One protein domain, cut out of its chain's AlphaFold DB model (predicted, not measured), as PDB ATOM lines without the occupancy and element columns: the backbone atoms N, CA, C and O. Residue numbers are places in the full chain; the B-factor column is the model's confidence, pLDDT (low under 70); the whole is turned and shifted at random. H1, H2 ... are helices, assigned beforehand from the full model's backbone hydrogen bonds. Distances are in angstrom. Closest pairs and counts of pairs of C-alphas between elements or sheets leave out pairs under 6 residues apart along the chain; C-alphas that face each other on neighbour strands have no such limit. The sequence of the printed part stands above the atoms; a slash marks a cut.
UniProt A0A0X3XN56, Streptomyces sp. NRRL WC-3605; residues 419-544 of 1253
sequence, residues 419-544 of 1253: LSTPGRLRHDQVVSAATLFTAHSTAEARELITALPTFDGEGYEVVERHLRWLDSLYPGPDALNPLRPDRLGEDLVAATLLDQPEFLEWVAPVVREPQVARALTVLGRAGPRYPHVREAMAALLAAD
ATOM      1  N   LEU A 419     293.477 249.208 359.902       81.31
ATOM      2  CA  LEU A 419     294.473 249.051 358.857       81.31
ATOM      3  C   LEU A 419     294.737 250.441 358.267       81.31
ATOM      4  O   LEU A 419     293.829 251.095 357.751       81.31
ATOM      5  N   SER A 420     295.976 250.930 358.380       67.44
ATOM      6  CA  SER A 420     296.425 252.136 357.665       67.44
ATOM      7  C   SER A 420     296.079 251.964 356.195       67.44
ATOM      8  O   SER A 420     296.471 250.922 355.699       67.44
ATOM      9  N   THR A 421     295.425 252.917 355.508       59.31
ATOM     10  CA  THR A 421     295.093 252.812 354.065       59.31
ATOM     11  C   THR A 421     296.323 252.359 353.279       59.31
ATOM     12  O   THR A 421     297.199 253.191 353.003       59.31
ATOM     13  N   PRO A 422     296.453 251.061 352.962       55.16
ATOM     14  CA  PRO A 422     297.631 250.562 352.292       55.16
ATOM     15  C   PRO A 422     297.597 251.057 350.852       55.16
ATOM     16  O   PRO A 422     296.534 251.372 350.311       55.16
ATOM     17  N   GLY A 423     298.754 251.114 350.193       65.00
ATOM     18  CA  GLY A 423     298.756 251.266 348.741       65.00
ATOM     19  C   GLY A 423     297.906 250.161 348.104       65.00
ATOM     20  O   GLY A 423     297.911 249.032 348.597       65.00
ATOM     21  N   ARG A 424     297.201 250.485 347.009       72.25
ATOM     22  CA  ARG A 424     296.343 249.568 346.224       72.25
ATOM     23  C   ARG A 424     296.928 248.153 346.091       72.25
ATOM     24  O   ARG A 424     296.205 247.177 346.223       72.25
ATOM     25  N   LEU A 425     298.243 248.066 345.911       78.44
ATOM     26  CA  LEU A 425     298.983 246.824 345.733       78.44
ATOM     27  C   LEU A 425     298.898 245.839 346.916       78.44
ATOM     28  O   LEU A 425     298.854 244.636 346.686       78.44
ATOM     29  N   ARG A 426     298.843 246.306 348.175       86.31
ATOM     30  CA  ARG A 426     298.806 245.401 349.345       86.31
ATOM     31  C   ARG A 426     297.488 244.628 349.412       86.31
ATOM     32  O   ARG A 426     297.501 243.437 349.690       86.31
ATOM     33  N   HIS A 427     296.360 245.292 349.156       89.12
ATOM     34  CA  HIS A 427     295.054 244.627 349.134       89.12
ATOM     35  C   HIS A 427     294.960 243.634 347.975       89.12
ATOM     36  O   HIS A 427     294.563 242.494 348.198       89.12
ATOM     37  N   ASP A 428     295.393 244.044 346.778       90.75
ATOM     38  CA  ASP A 428     295.417 243.175 345.598       90.75
ATOM     39  C   ASP A 428     296.245 241.898 345.878       90.75
ATOM     40  O   ASP A 428     295.740 240.802 345.662       90.75
ATOM     41  N   GLN A 429     297.441 242.005 346.477       91.19
ATOM     42  CA  GLN A 429     298.269 240.845 346.864       91.19
ATOM     43  C   GLN A 429     297.569 239.893 347.843       91.19
ATOM     44  O   GLN A 429     297.580 238.678 347.649       91.19
ATOM     45  N   VAL A 430     296.966 240.436 348.901       91.69
ATOM     46  CA  VAL A 430     296.321 239.646 349.957       91.69
ATOM     47  C   VAL A 430     295.088 238.909 349.420       91.69
ATOM     48  O   VAL A 430     294.909 237.722 349.694       91.69
ATOM     49  N   VAL A 431     294.263 239.579 348.608       94.19
ATOM     50  CA  VAL A 431     293.072 238.968 347.995       94.19
ATOM     51  C   VAL A 431     293.471 237.986 346.883       94.19
ATOM     52  O   VAL A 431     292.856 236.927 346.758       94.19
ATOM     53  N   SER A 432     294.534 238.263 346.116       95.38
ATOM     54  CA  SER A 432     295.103 237.309 345.152       95.38
ATOM     55  C   SER A 432     295.630 236.044 345.829       95.38
ATOM     56  O   SER A 432     295.351 234.953 345.337       95.38
ATOM     57  N   ALA A 433     296.322 236.156 346.970       94.19
ATOM     58  CA  ALA A 433     296.782 234.998 347.742       94.19
ATOM     59  C   ALA A 433     295.602 234.139 348.223       94.19
ATOM     60  O   ALA A 433     295.612 232.923 348.041       94.19
ATOM     61  N   ALA A 434     294.551 234.772 348.757       94.06
ATOM     62  CA  ALA A 434     293.331 234.070 349.152       94.06
ATOM     63  C   ALA A 434     292.636 233.388 347.957       94.06
ATOM     64  O   ALA A 434     292.155 232.266 348.077       94.06
ATOM     65  N   THR A 435     292.636 234.035 346.786       94.94
ATOM     66  CA  THR A 435     292.018 233.511 345.555       94.94
ATOM     67  C   THR A 435     292.769 232.308 344.982       94.94
ATOM     68  O   THR A 435     292.138 231.330 344.582       94.94
ATOM     69  N   LEU A 436     294.104 232.362 344.961       94.31
ATOM     70  CA  LEU A 436     294.954 231.306 344.409       94.31
ATOM     71  C   LEU A 436     295.052 230.080 345.316       94.31
ATOM     72  O   LEU A 436     294.985 228.959 344.817       94.31
ATOM     73  N   PHE A 437     295.220 230.290 346.623       92.81
ATOM     74  CA  PHE A 437     295.645 229.218 347.527       92.81
ATOM     75  C   PHE A 437     294.603 228.810 348.555       92.81
ATOM     76  O   PHE A 437     294.656 227.668 349.010       92.81
ATOM     77  N   THR A 438     293.670 229.698 348.924       90.06
ATOM     78  CA  THR A 438     292.768 229.508 350.081       90.06
ATOM     79  C   THR A 438     293.526 229.119 351.368       90.06
ATOM     80  O   THR A 438     294.755 229.060 351.385       90.06
ATOM     81  N   ALA A 439     292.834 228.930 352.491       88.75
ATOM     82  CA  ALA A 439     293.453 228.370 353.697       88.75
ATOM     83  C   ALA A 439     292.405 227.801 354.646       88.75
ATOM     84  O   ALA A 439     291.611 228.564 355.197       88.75
ATOM     85  N   HIS A 440     292.463 226.505 354.942       84.38
ATOM     86  CA  HIS A 440     291.477 225.854 355.813       84.38
ATOM     87  C   HIS A 440     291.634 226.258 357.281       84.38
ATOM     88  O   HIS A 440     290.690 226.215 358.066       84.38
ATOM     89  N   SER A 441     292.845 226.660 357.684       86.50
ATOM     90  CA  SER A 441     293.139 227.051 359.062       86.50
ATOM     91  C   SER A 441     293.725 228.453 359.158       86.50
ATOM     92  O   SER A 441     294.486 228.901 358.303       86.50
ATOM     93  N   THR A 442     293.464 229.135 360.275       87.06
ATOM     94  CA  THR A 442     294.064 230.449 360.555       87.06
ATOM     95  C   THR A 442     295.596 230.382 360.634       87.06
ATOM     96  O   THR A 442     296.273 231.389 360.448       87.06
ATOM     97  N   ALA A 443     296.167 229.209 360.931       88.62
ATOM     98  CA  ALA A 443     297.615 229.011 360.944       88.62
ATOM     99  C   ALA A 443     298.201 229.058 359.528       88.62
ATOM    100  O   ALA A 443     299.138 229.816 359.292       88.62
ATOM    101  N   GLU A 444     297.602 228.314 358.601       91.25
ATOM    102  CA  GLU A 444     297.953 228.329 357.179       91.25
ATOM    103  C   GLU A 444     297.722 229.707 356.554       91.25
ATOM    104  O   GLU A 444     298.602 230.243 355.886       91.25
ATOM    105  N   ALA A 445     296.582 230.330 356.861       91.56
ATOM    106  CA  ALA A 445     296.267 231.683 356.422       91.56
ATOM    107  C   ALA A 445     297.359 232.682 356.818       91.56
ATOM    108  O   ALA A 445     297.816 233.495 356.017       91.56
ATOM    109  N   ARG A 446     297.811 232.603 358.073       93.38
ATOM    110  CA  ARG A 446     298.875 233.462 358.590       93.38
ATOM    111  C   ARG A 446     300.199 233.211 357.885       93.38
ATOM    112  O   ARG A 446     300.900 234.175 357.595       93.38
ATOM    113  N   GLU A 447     300.538 231.953 357.631       92.88
ATOM    114  CA  GLU A 447     301.766 231.560 356.940       92.88
ATOM    115  C   GLU A 447     301.820 232.157 355.524       92.88
ATOM    116  O   GLU A 447     302.791 232.839 355.192       92.88
ATOM    117  N   LEU A 448     300.731 232.031 354.756       92.56
ATOM    118  CA  LEU A 448     300.603 232.611 353.412       92.56
ATOM    119  C   LEU A 448     300.740 234.136 353.409       92.56
ATOM    120  O   LEU A 448     301.504 234.690 352.622       92.56
ATOM    121  N   ILE A 449     300.017 234.831 354.293       91.94
ATOM    122  CA  ILE A 449     300.044 236.301 354.332       91.94
ATOM    123  C   ILE A 449     301.398 236.827 354.820       91.94
ATOM    124  O   ILE A 449     301.870 237.848 354.328       91.94
ATOM    125  N   THR A 450     302.051 236.127 355.753       92.69
ATOM    126  CA  THR A 450     303.376 236.523 356.265       92.69
ATOM    127  C   THR A 450     304.475 236.344 355.215       92.69
ATOM    128  O   THR A 450     305.468 237.065 355.256       92.69
ATOM    129  N   ALA A 451     304.305 235.421 354.261       91.81
ATOM    130  CA  ALA A 451     305.253 235.213 353.169       91.81
ATOM    131  C   ALA A 451     305.279 236.371 352.149       91.81
ATOM    132  O   ALA A 451     306.230 236.496 351.379       91.81
ATOM    133  N   LEU A 452     304.262 237.242 352.142       90.50
ATOM    134  CA  LEU A 452     304.202 238.387 351.238       90.50
ATOM    135  C   LEU A 452     305.188 239.494 351.676       90.50
ATOM    136  O   LEU A 452     305.171 239.897 352.840       90.50
ATOM    137  N   PRO A 453     305.974 240.100 350.763       86.81
ATOM    138  CA  PRO A 453     306.960 241.130 351.115       86.81
ATOM    139  C   PRO A 453     306.363 242.384 351.753       86.81
ATOM    140  O   PRO A 453     307.029 243.077 352.515       86.81
ATOM    141  N   THR A 454     305.092 242.682 351.472       85.06
ATOM    142  CA  THR A 454     304.367 243.787 352.117       85.06
ATOM    143  C   THR A 454     304.114 243.557 353.611       85.06
ATOM    144  O   THR A 454     303.643 244.474 354.288       85.06
ATOM    145  N   PHE A 455     304.435 242.365 354.123       87.50
ATOM    146  CA  PHE A 455     304.363 241.983 355.527       87.50
ATOM    147  C   PHE A 455     305.736 241.698 356.160       87.50
ATOM    148  O   PHE A 455     305.792 241.303 357.325       87.50
ATOM    149  N   ASP A 456     306.841 241.956 355.450       83.31
ATOM    150  CA  ASP A 456     308.183 241.809 356.019       83.31
ATOM    151  C   ASP A 456     308.386 242.762 357.213       83.31
ATOM    152  O   ASP A 456     308.150 243.970 357.134       83.31
ATOM    153  N   GLY A 457     308.790 242.202 358.355       78.75
ATOM    154  CA  GLY A 457     308.964 242.934 359.613       78.75
ATOM    155  C   GLY A 457     307.675 243.397 360.313       78.75
ATOM    156  O   GLY A 457     307.771 244.053 361.355       78.75
ATOM    157  N   GLU A 458     306.484 243.065 359.800       85.06
ATOM    158  CA  GLU A 458     305.207 243.390 360.448       85.06
ATOM    159  C   GLU A 458     304.939 242.487 361.665       85.06
ATOM    160  O   GLU A 458     305.301 241.310 361.717       85.06
ATOM    161  N   GLY A 459     304.279 243.043 362.684       85.00
ATOM    162  CA  GLY A 459     303.917 242.295 363.889       85.00
ATOM    163  C   GLY A 459     302.715 241.369 363.677       85.00
ATOM    164  O   GLY A 459     301.829 241.657 362.875       85.00
ATOM    165  N   TYR A 460     302.625 240.309 364.487       87.38
ATOM    166  CA  TYR A 460     301.503 239.356 364.506       87.38
ATOM    167  C   TYR A 460     300.121 240.039 364.476       87.38
ATOM    168  O   TYR A 460     299.246 239.645 363.711       87.38
ATOM    169  N   GLU A 461     299.936 241.112 365.253       88.88
ATOM    170  CA  GLU A 461     298.661 241.840 365.316       88.88
ATOM    171  C   GLU A 461     298.233 242.456 363.976       88.88
ATOM    172  O   GLU A 461     297.034 242.563 363.719       88.88
ATOM    173  N   VAL A 462     299.177 242.853 363.116       88.25
ATOM    174  CA  VAL A 462     298.875 243.432 361.797       88.25
ATOM    175  C   VAL A 462     298.348 242.354 360.857       88.25
ATOM    176  O   VAL A 462     297.348 242.582 360.176       88.25
ATOM    177  N   VAL A 463     298.963 241.169 360.864       89.94
ATOM    178  CA  VAL A 463     298.492 240.016 360.081       89.94
ATOM    179  C   VAL A 463     297.092 239.604 360.544       89.94
ATOM    180  O   VAL A 463     296.184 239.504 359.725       89.94
ATOM    181  N   GLU A 464     296.858 239.498 361.856       90.56
ATOM    182  CA  GLU A 464     295.535 239.157 362.408       90.56
ATOM    183  C   GLU A 464     294.441 240.187 362.081       90.56
ATOM    184  O   GLU A 464     293.266 239.838 361.970       90.56
ATOM    185  N   ARG A 465     294.783 241.475 361.946       91.06
ATOM    186  CA  ARG A 465     293.821 242.493 361.487       91.06
ATOM    187  C   ARG A 465     293.451 242.295 360.018       91.06
ATOM    188  O   ARG A 465     292.275 242.429 359.698       91.06
ATOM    189  N   HIS A 466     294.413 241.944 359.160       90.12
ATOM    190  CA  HIS A 466     294.147 241.651 357.747       90.12
ATOM    191  C   HIS A 466     293.329 240.371 357.575       90.12
ATOM    192  O   HIS A 466     292.390 240.373 356.791       90.12
ATOM    193  N   LEU A 467     293.617 239.316 358.345       91.00
ATOM    194  CA  LEU A 467     292.816 238.086 358.322       91.00
ATOM    195  C   LEU A 467     291.365 238.356 358.747       91.00
ATOM    196  O   LEU A 467     290.443 237.957 358.048       91.00
ATOM    197  N   ARG A 468     291.147 239.122 359.827       90.19
ATOM    198  CA  ARG A 468     289.793 239.536 360.251       90.19
ATOM    199  C   ARG A 468     289.083 240.439 359.245       90.19
ATOM    200  O   ARG A 468     287.860 240.465 359.216       90.19
ATOM    201  N   TRP A 469     289.834 241.235 358.492       91.06
ATOM    202  CA  TRP A 469     289.288 242.074 357.429       91.06
ATOM    203  C   TRP A 469     288.897 241.240 356.203       91.06
ATOM    204  O   TRP A 469     287.819 241.431 355.663       91.06
ATOM    205  N   LEU A 470     289.708 240.263 355.799       89.38
ATOM    206  CA  LEU A 470     289.340 239.340 354.722       89.38
ATOM    207  C   LEU A 470     288.125 238.487 355.076       89.38
ATOM    208  O   LEU A 470     287.251 238.323 354.236       89.38
ATOM    209  N   ASP A 471     288.053 237.995 356.312       87.75
ATOM    210  CA  ASP A 471     286.900 237.243 356.815       87.75
ATOM    211  C   ASP A 471     285.615 238.092 356.815       87.75
ATOM    212  O   ASP A 471     284.539 237.595 356.488       87.75
ATOM    213  N   SER A 472     285.716 239.401 357.096       87.56
ATOM    214  CA  SER A 472     284.559 240.304 357.019       87.56
ATOM    215  C   SER A 472     284.137 240.642 355.586       87.56
ATOM    216  O   SER A 472     282.961 240.921 355.360       87.56
ATOM    217  N   LEU A 473     285.065 240.603 354.624       88.31
ATOM    218  CA  LEU A 473     284.772 240.795 353.201       88.31
ATOM    219  C   LEU A 473     284.169 239.538 352.562       88.31
ATOM    220  O   LEU A 473     283.145 239.606 351.884       88.31
ATOM    221  N   TYR A 474     284.817 238.395 352.775       88.69
ATOM    222  CA  TYR A 474     284.491 237.123 352.141       88.69
ATOM    223  C   TYR A 474     284.287 236.054 353.220       88.69
ATOM    224  O   TYR A 474     285.163 235.211 353.434       88.69
ATOM    225  N   PRO A 475     283.135 236.068 353.915       79.38
ATOM    226  CA  PRO A 475     282.839 235.060 354.920       79.38
ATOM    227  C   PRO A 475     282.704 233.693 354.249       79.38
ATOM    228  O   PRO A 475     282.054 233.572 353.205       79.38
ATOM    229  N   GLY A 476     283.278 232.654 354.849       77.31
ATOM    230  CA  GLY A 476     283.219 231.297 354.316       77.31
ATOM    231  C   GLY A 476     283.726 230.222 355.272       77.31
ATOM    232  O   GLY A 476     283.952 230.522 356.443       77.31
ATOM    233  N   PRO A 477     283.803 228.956 354.822       72.62
ATOM    234  CA  PRO A 477     284.153 227.843 355.699       72.62
ATOM    235  C   PRO A 477     285.652 227.828 356.027       72.62
ATOM    236  O   PRO A 477     286.048 227.278 357.051       72.62
ATOM    237  N   ASP A 478     286.461 228.459 355.175       82.31
ATOM    238  CA  ASP A 478     287.907 228.538 355.292       82.31
ATOM    239  C   ASP A 478     288.333 229.809 356.032       82.31
ATOM    240  O   ASP A 478     287.634 230.824 356.044       82.31
ATOM    241  N   ALA A 479     289.531 229.781 356.614       84.75
ATOM    242  CA  ALA A 479     290.146 230.959 357.219       84.75
ATOM    243  C   ALA A 479     290.597 231.999 356.175       84.75
ATOM    244  O   ALA A 479     290.748 233.174 356.516       84.75
ATOM    245  N   LEU A 480     290.826 231.581 354.924       89.75
ATOM    246  CA  LEU A 480     290.955 232.465 353.762       89.75
ATOM    247  C   LEU A 480     290.069 231.971 352.629       89.75
ATOM    248  O   LEU A 480     290.324 230.914 352.051       89.75
ATOM    249  N   ASN A 481     289.084 232.791 352.277       88.69
ATOM    250  CA  ASN A 481     288.140 232.516 351.203       88.69
ATOM    251  C   ASN A 481     288.516 233.294 349.929       88.69
ATOM    252  O   ASN A 481     289.002 234.427 350.020       88.69
ATOM    253  N   PRO A 482     288.294 232.714 348.737       92.12
ATOM    254  CA  PRO A 482     288.689 233.322 347.472       92.12
ATOM    255  C   PRO A 482     287.715 234.428 347.035       92.12
ATOM    256  O   PRO A 482     286.525 234.386 347.360       92.12
ATOM    257  N   LEU A 483     288.187 235.370 346.209       93.62
ATOM    258  CA  LEU A 483     287.295 236.297 345.510       93.62
ATOM    259  C   LEU A 483     286.474 235.531 344.462       93.62
ATOM    260  O   LEU A 483     287.027 234.885 343.572       93.62
ATOM    261  N   ARG A 484     285.147 235.655 344.546       90.25
ATOM    262  CA  ARG A 484     284.183 235.060 343.610       90.25
ATOM    263  C   ARG A 484     283.268 236.145 343.018       90.25
ATOM    264  O   ARG A 484     283.001 237.126 343.709       90.25
ATOM    265  N   PRO A 485     282.729 235.980 341.796       91.38
ATOM    266  CA  PRO A 485     282.833 234.798 340.936       91.38
ATOM    267  C   PRO A 485     284.244 234.602 340.369       91.38
ATOM    268  O   PRO A 485     284.961 235.575 340.157       91.38
ATOM    269  N   ASP A 486     284.625 233.353 340.089       89.50
ATOM    270  CA  ASP A 486     285.998 232.974 339.715       89.50
ATOM    271  C   ASP A 486     286.578 233.811 338.575       89.50
ATOM    272  O   ASP A 486     287.746 234.162 338.614       89.50
ATOM    273  N   ARG A 487     285.755 234.211 337.598       88.88
ATOM    274  CA  ARG A 487     286.155 235.112 336.503       88.88
ATOM    275  C   ARG A 487     286.750 236.434 336.991       88.88
ATOM    276  O   ARG A 487     287.732 236.899 336.429       88.88
ATOM    277  N   LEU A 488     286.161 237.017 338.032       92.31
ATOM    278  CA  LEU A 488     286.634 238.252 338.651       92.31
ATOM    279  C   LEU A 488     287.924 238.010 339.453       92.31
ATOM    280  O   LEU A 488     288.820 238.852 339.455       92.31
ATOM    281  N   GLY A 489     288.030 236.846 340.103       93.69
ATOM    282  CA  GLY A 489     289.243 236.396 340.791       93.69
ATOM    283  C   GLY A 489     290.418 236.159 339.835       93.69
ATOM    284  O   GLY A 489     291.519 236.639 340.093       93.69
ATOM    285  N   GLU A 490     290.171 235.494 338.703       94.25
ATOM    286  CA  GLU A 490     291.117 235.301 337.595       94.25
ATOM    287  C   GLU A 490     291.661 236.663 337.106       94.25
ATOM    288  O   GLU A 490     292.873 236.835 336.977       94.25
ATOM    289  N   ASP A 491     290.782 237.657 336.914       92.94
ATOM    290  CA  ASP A 491     291.153 239.011 336.468       92.94
ATOM    291  C   ASP A 491     291.990 239.770 337.505       92.94
ATOM    292  O   ASP A 491     292.941 240.478 337.155       92.94
ATOM    293  N   LEU A 492     291.652 239.627 338.792       94.94
ATOM    294  CA  LEU A 492     292.435 240.195 339.885       94.94
ATOM    295  C   LEU A 492     293.834 239.580 339.926       94.94
ATOM    296  O   LEU A 492     294.812 240.320 339.966       94.94
ATOM    297  N   VAL A 493     293.933 238.249 339.909       96.62
ATOM    298  CA  VAL A 493     295.213 237.526 339.935       96.62
ATOM    299  C   VAL A 493     296.081 237.929 338.749       96.62
ATOM    300  O   VAL A 493     297.245 238.275 338.941       96.62
ATOM    301  N   ALA A 494     295.515 237.967 337.541       95.06
ATOM    302  CA  ALA A 494     296.240 238.405 336.357       95.06
ATOM    303  C   ALA A 494     296.727 239.858 336.484       95.06
ATOM    304  O   ALA A 494     297.865 240.149 336.119       95.06
ATOM    305  N   ALA A 495     295.911 240.769 337.023       92.19
ATOM    306  CA  ALA A 495     296.323 242.153 337.254       92.19
ATOM    307  C   ALA A 495     297.448 242.260 338.300       92.19
ATOM    308  O   ALA A 495     298.407 242.997 338.083       92.19
ATOM    309  N   THR A 496     297.362 241.501 339.397       93.75
ATOM    310  CA  THR A 496     298.398 241.458 340.439       93.75
ATOM    311  C   THR A 496     299.720 240.930 339.888       93.75
ATOM    312  O   THR A 496     300.757 241.524 340.159       93.75
ATOM    313  N   LEU A 497     299.690 239.868 339.075       94.69
ATOM    314  CA  LEU A 497     300.885 239.301 338.438       94.69
ATOM    315  C   LEU A 497     301.504 240.230 337.393       94.69
ATOM    316  O   LEU A 497     302.716 240.235 337.224       94.69
ATOM    317  N   LEU A 498     300.693 241.040 336.707       92.75
ATOM    318  CA  LEU A 498     301.210 242.040 335.773       92.75
ATOM    319  C   LEU A 498     301.997 243.141 336.502       92.75
ATOM    320  O   LEU A 498     303.020 243.604 336.004       92.75
ATOM    321  N   ASP A 499     301.512 243.556 337.675       90.06
ATOM    322  CA  ASP A 499     302.177 244.561 338.505       90.06
ATOM    323  C   ASP A 499     303.350 243.963 339.316       90.06
ATOM    324  O   ASP A 499     304.279 244.696 339.662       90.06
ATOM    325  N   GLN A 500     303.302 242.664 339.654       90.62
ATOM    326  CA  GLN A 500     304.271 241.930 340.492       90.62
ATOM    327  C   GLN A 500     304.511 240.500 339.951       90.62
ATOM    328  O   GLN A 500     303.944 239.540 340.485       90.62
ATOM    329  N   PRO A 501     305.340 240.329 338.907       91.12
ATOM    330  CA  PRO A 501     305.611 239.018 338.303       91.12
ATOM    331  C   PRO A 501     306.159 237.978 339.292       91.12
ATOM    332  O   PRO A 501     305.790 236.806 339.252       91.12
ATOM    333  N   GLU A 502     306.974 238.423 340.245       89.81
ATOM    334  CA  GLU A 502     307.620 237.601 341.271       89.81
ATOM    335  C   GLU A 502     306.681 237.147 342.411       89.81
ATOM    336  O   GLU A 502     307.109 236.467 343.344       89.81
ATOM    337  N   PHE A 503     305.387 237.493 342.357       91.62
ATOM    338  CA  PHE A 503     304.422 237.226 343.430       91.62
ATOM    339  C   PHE A 503     304.378 235.755 343.870       91.62
ATOM    340  O   PHE A 503     304.326 235.475 345.070       91.62
ATOM    341  N   LEU A 504     304.413 234.811 342.921       91.31
ATOM    342  CA  LEU A 504     304.358 233.380 343.236       91.31
ATOM    343  C   LEU A 504     305.667 232.835 343.811       91.31
ATOM    344  O   LEU A 504     305.616 231.883 344.585       91.31
ATOM    345  N   GLU A 505     306.817 233.447 343.516       90.19
ATOM    346  CA  GLU A 505     308.107 233.027 344.079       90.19
ATOM    347  C   GLU A 505     308.145 233.205 345.603       90.19
ATOM    348  O   GLU A 505     308.750 232.403 346.312       90.19
ATOM    349  N   TRP A 506     307.459 234.226 346.123       89.81
ATOM    350  CA  TRP A 506     307.424 234.524 347.557       89.81
ATOM    351  C   TRP A 506     306.618 233.508 348.365       89.81
ATOM    352  O   TRP A 506     306.993 233.152 349.479       89.81
ATOM    353  N   VAL A 507     305.511 233.033 347.798       90.25
ATOM    354  CA  VAL A 507     304.570 232.113 348.459       90.25
ATOM    355  C   VAL A 507     304.851 230.647 348.129       90.25
ATOM    356  O   VAL A 507     304.472 229.769 348.901       90.25
ATOM    357  N   ALA A 508     305.569 230.359 347.038       90.56
ATOM    358  CA  ALA A 508     305.928 229.003 346.627       90.56
ATOM    359  C   ALA A 508     306.534 228.123 347.747       90.56
ATOM    360  O   ALA A 508     306.207 226.939 347.761       90.56
ATOM    361  N   PRO A 509     307.357 228.621 348.693       90.25
ATOM    362  CA  PRO A 509     307.925 227.781 349.754       90.25
ATOM    363  C   PRO A 509     306.934 227.325 350.834       90.25
ATOM    364  O   PRO A 509     307.251 226.405 351.583       90.25
ATOM    365  N   VAL A 510     305.773 227.979 350.959       91.25
ATOM    366  CA  VAL A 510     304.814 227.746 352.059       91.25
ATOM    367  C   VAL A 510     303.499 227.100 351.609       91.25
ATOM    368  O   VAL A 510     302.668 226.750 352.447       91.25
ATOM    369  N   VAL A 511     303.299 226.941 350.300       92.88
ATOM    370  CA  VAL A 511     302.074 226.365 349.723       92.88
ATOM    371  C   VAL A 511     302.130 224.841 349.678       92.88
ATOM    372  O   VAL A 511     303.164 224.241 349.383       92.88
ATOM    373  N   ARG A 512     300.987 224.214 349.958       90.94
ATOM    374  CA  ARG A 512     300.788 222.756 349.974       90.94
ATOM    375  C   ARG A 512     300.290 222.252 348.619       90.94
ATOM    376  O   ARG A 512     299.740 223.022 347.835       90.94
ATOM    377  N   GLU A 513     300.421 220.952 348.362       88.88
ATOM    378  CA  GLU A 513     300.024 220.319 347.090       88.88
ATOM    379  C   GLU A 513     298.588 220.660 346.629       88.88
ATOM    380  O   GLU A 513     298.442 221.099 345.484       88.88
ATOM    381  N   PRO A 514     297.537 220.602 347.482       85.19
ATOM    382  CA  PRO A 514     296.184 220.987 347.058       85.19
ATOM    383  C   PRO A 514     296.088 222.458 346.632       85.19
ATOM    384  O   PRO A 514     295.390 222.804 345.678       85.19
ATOM    385  N   GLN A 515     296.846 223.333 347.299       91.38
ATOM    386  CA  GLN A 515     296.892 224.761 346.990       91.38
ATOM    387  C   GLN A 515     297.630 225.024 345.671       91.38
ATOM    388  O   GLN A 515     297.259 225.934 344.934       91.38
ATOM    389  N   VAL A 516     298.647 224.217 345.341       93.56
ATOM    390  CA  VAL A 516     299.343 224.278 344.046       93.56
ATOM    391  C   VAL A 516     298.402 223.874 342.913       93.56
ATOM    392  O   VAL A 516     298.278 224.621 341.945       93.56
ATOM    393  N   ALA A 517     297.695 222.747 343.040       88.94
ATOM    394  CA  ALA A 517     296.733 222.303 342.029       88.94
ATOM    395  C   ALA A 517     295.629 223.353 341.795       88.94
ATOM    396  O   ALA A 517     295.313 223.693 340.649       88.94
ATOM    397  N   ARG A 518     295.110 223.955 342.876       89.00
ATOM    398  CA  ARG A 518     294.157 225.072 342.808       89.00
ATOM    399  C   ARG A 518     294.740 226.285 342.082       89.00
ATOM    400  O   ARG A 518     294.103 226.809 341.167       89.00
ATOM    401  N   ALA A 519     295.942 226.715 342.457       93.88
ATOM    402  CA  ALA A 519     296.597 227.864 341.846       93.88
ATOM    403  C   ALA A 519     296.815 227.648 340.341       93.88
ATOM    404  O   ALA A 519     296.450 228.513 339.547       93.88
ATOM    405  N   LEU A 520     297.311 226.476 339.933       93.56
ATOM    406  CA  LEU A 520     297.459 226.107 338.519       93.56
ATOM    407  C   LEU A 520     296.115 226.097 337.787       93.56
ATOM    408  O   LEU A 520     296.041 226.561 336.654       93.56
ATOM    409  N   THR A 521     295.042 225.651 338.443       88.69
ATOM    410  CA  THR A 521     293.688 225.682 337.871       88.69
ATOM    411  C   THR A 521     293.225 227.119 337.608       88.69
ATOM    412  O   THR A 521     292.721 227.424 336.525       88.69
ATOM    413  N   VAL A 522     293.400 228.028 338.575       91.44
ATOM    414  CA  VAL A 522     293.041 229.452 338.431       91.44
ATOM    415  C   VAL A 522     293.885 230.119 337.342       91.44
ATOM    416  O   VAL A 522     293.340 230.812 336.480       91.44
ATOM    417  N   LEU A 523     295.199 229.882 337.342       93.62
ATOM    418  CA  LEU A 523     296.120 230.445 336.355       93.62
ATOM    419  C   LEU A 523     295.837 229.898 334.949       93.62
ATOM    420  O   LEU A 523     295.816 230.680 334.003       93.62
ATOM    421  N   GLY A 524     295.561 228.598 334.806       88.31
ATOM    422  CA  GLY A 524     295.257 227.968 333.514       88.31
ATOM    423  C   GLY A 524     293.956 228.482 332.917       88.31
ATOM    424  O   GLY A 524     293.865 228.789 331.733       88.31
ATOM    425  N   ARG A 525     292.956 228.739 333.765       85.75
ATOM    426  CA  ARG A 525     291.706 229.393 333.346       85.75
ATOM    427  C   ARG A 525     291.903 230.857 332.932       85.75
ATOM    428  O   ARG A 525     291.177 231.342 332.060       85.75
ATOM    429  N   ALA A 526     292.857 231.560 333.544       89.50
ATOM    430  CA  ALA A 526     293.194 232.943 333.209       89.50
ATOM    431  C   ALA A 526     294.072 233.058 331.945       89.50
ATOM    432  O   ALA A 526     293.923 234.020 331.187       89.50
ATOM    433  N   GLY A 527     294.940 232.072 331.700       88.25
ATOM    434  CA  GLY A 527     295.960 232.039 330.647       88.25
ATOM    435  C   GLY A 527     295.496 232.467 329.256       88.25
ATOM    436  O   GLY A 527     296.079 233.404 328.706       88.25
ATOM    437  N   PRO A 528     294.396 231.905 328.715       82.56
ATOM    438  CA  PRO A 528     293.883 232.282 327.396       82.56
ATOM    439  C   PRO A 528     293.564 233.777 327.237       82.56
ATOM    440  O   PRO A 528     293.558 234.295 326.122       82.56
ATOM    441  N   ARG A 529     293.278 234.488 328.339       83.44
ATOM    442  CA  ARG A 529     293.020 235.940 328.347       83.44
ATOM    443  C   ARG A 529     294.255 236.755 328.727       83.44
ATOM    444  O   ARG A 529     294.353 237.920 328.342       83.44
ATOM    445  N   TYR A 530     295.175 236.156 329.477       90.12
ATOM    446  CA  TYR A 530     296.304 236.827 330.114       90.12
ATOM    447  C   TYR A 530     297.592 236.006 329.963       90.12
ATOM    448  O   TYR A 530     298.017 235.359 330.919       90.12
ATOM    449  N   PRO A 531     298.257 236.047 328.793       90.00
ATOM    450  CA  PRO A 531     299.430 235.210 328.520       90.00
ATOM    451  C   PRO A 531     300.600 235.405 329.499       90.00
ATOM    452  O   PRO A 531     301.417 234.508 329.681       90.00
ATOM    453  N   HIS A 532     300.687 236.565 330.161       92.19
ATOM    454  CA  HIS A 532     301.750 236.865 331.125       92.19
ATOM    455  C   HIS A 532     301.680 236.026 332.410       92.19
ATOM    456  O   HIS A 532     302.671 235.951 333.127       92.19
ATOM    457  N   VAL A 533     300.562 235.348 332.709       94.56
ATOM    458  CA  VAL A 533     300.484 234.446 333.879       94.56
ATOM    459  C   VAL A 533     301.346 233.185 333.720       94.56
ATOM    460  O   VAL A 533     301.593 232.484 334.702       94.56
ATOM    461  N   ARG A 534     301.837 232.911 332.503       93.56
ATOM    462  CA  ARG A 534     302.734 231.796 332.180       93.56
ATOM    463  C   ARG A 534     303.989 231.773 333.058       93.56
ATOM    464  O   ARG A 534     304.332 230.727 333.598       93.56
ATOM    465  N   GLU A 535     304.656 232.916 333.222       90.62
ATOM    466  CA  GLU A 535     305.890 233.021 334.023       90.62
ATOM    467  C   GLU A 535     305.633 232.635 335.485       90.62
ATOM    468  O   GLU A 535     306.429 231.941 336.115       90.62
ATOM    469  N   ALA A 536     304.457 233.001 335.991       92.44
ATOM    470  CA  ALA A 536     304.030 232.676 337.337       92.44
ATOM    471  C   ALA A 536     303.829 231.154 337.505       92.44
ATOM    472  O   ALA A 536     304.310 230.569 338.478       92.44
ATOM    473  N   MET A 537     303.178 230.484 336.545       94.62
ATOM    474  CA  MET A 537     303.067 229.017 336.558       94.62
ATOM    475  C   MET A 537     304.443 228.348 336.566       94.62
ATOM    476  O   MET A 537     304.663 227.422 337.345       94.62
ATOM    477  N   ALA A 538     305.372 228.833 335.734       92.81
ATOM    478  CA  ALA A 538     306.725 228.291 335.651       92.81
ATOM    479  C   ALA A 538     307.452 228.404 336.995       92.81
ATOM    480  O   ALA A 538     307.992 227.412 337.485       92.81
ATOM    481  N   ALA A 539     307.389 229.575 337.638       91.25
ATOM    482  CA  ALA A 539     307.962 229.802 338.962       91.25
ATOM    483  C   ALA A 539     307.352 228.877 340.030       91.25
ATOM    484  O   ALA A 539     308.072 228.313 340.858       91.25
ATOM    485  N   LEU A 540     306.028 228.674 339.993       93.62
ATOM    486  CA  LEU A 540     305.340 227.787 340.927       93.62
ATOM    487  C   LEU A 540     305.787 226.329 340.754       93.62
ATOM    488  O   LEU A 540     306.047 225.662 341.751       93.62
ATOM    489  N   LEU A 541     305.907 225.831 339.523       92.56
ATOM    490  CA  LEU A 541     306.346 224.455 339.267       92.56
ATOM    491  C   LEU A 541     307.842 224.254 339.549       92.56
ATOM    492  O   LEU A 541     308.222 223.240 340.130       92.56
ATOM    493  N   ALA A 542     308.683 225.231 339.203       90.19
ATOM    494  CA  ALA A 542     310.135 225.149 339.356       90.19
ATOM    495  C   ALA A 542     310.612 225.093 340.818       90.19
ATOM    496  O   ALA A 542     311.720 224.625 341.075       90.19
ATOM    497  N   ALA A 543     309.802 225.553 341.778       90.31
ATOM    498  CA  ALA A 543     310.184 225.556 343.189       90.31
ATOM    499  C   ALA A 543     310.251 224.149 343.817       90.31
ATOM    500  O   ALA A 543     311.041 223.942 344.736       90.31
ATOM    501  N   ASP A 544     309.450 223.197 343.326       89.44
ATOM    502  CA  ASP A 544     309.529 221.777 343.702       89.44
ATOM    503  C   ASP A 544     309.003 220.884 342.560       89.44
ATOM    504  O   ASP A 544     307.857 220.422 342.598       89.44
TER     505      ASP A 544
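Overview. This is residues 419 to 544 of the 1253 residues of a protein of Streptomyces sp. NRRL WC-3605 (UniProt A0A0X3XN56). H1 runs through the middle of a compact body of crossed helices, with H2 and H3 on one side and H4, H6 and H7 on the other; short H5 packs on H7. H6 and H7 form a helical hairpin. The printed part has 126 residues, with seven named helices, H1 to H7 in chain order, and no named strand: all helix. The radius of gyration of the C-alphas is 13.4 A, and the spans are 38 by 28 by 28 A.

Arrangement. H1, residues 424 to 437, and H2, residues 442 to 450, only just touch, with 3 pairs of C-alphas within 8 A, the closest Val 430 and Ile 449 at 6.6 A. H3, residues 460 to 473, touches H2 with residues 463 to 467 alone, closest C-alphas Val 463 and Arg 446 at 6.7 A. H4, residues 486 to 499, touches H1 at a steep tilt of 53 degrees, closest C-alphas Val 493 and Ser 432 at 5.2 A. H5, residues 503 to 507, touches H7, residues 533 to 542, closest C-alphas Leu 504 and Ala 536 at 5.9 A. H6, residues 513 to 526, touches H1, closest C-alphas Ala 519 and Leu 436 at 4.6 A. The hairpin of H6 and H7 has a shallow tilt of 21 degrees, opposite ways, closest C-alphas Leu 523 and Val 533 at 6.4 A. H3 and H6 are apart. Every O i to N i+4 pair is within hydrogen-bond range in H1, H2, H3, H4, H6 and H7; H5 has 0 of 1, and 1 of 2 O i to N i+3 pairs.

Along the chain. H1 begins at C-alpha 424 (296.343, 249.568, 346.224) and is 20.4 A long; H3 is 20.2 A, H4 19.9 A and H6 20.0 A. H7 ends at C-alpha 542 (310.135, 225.149, 339.356).

Size, cuts and confidence. The farthest C-alphas, Glu 461 and Pro 528, are 39.4 A apart. The printed part has no cut; H3 to H4 is a long link. Residues 420 to 423 have pLDDT under 70.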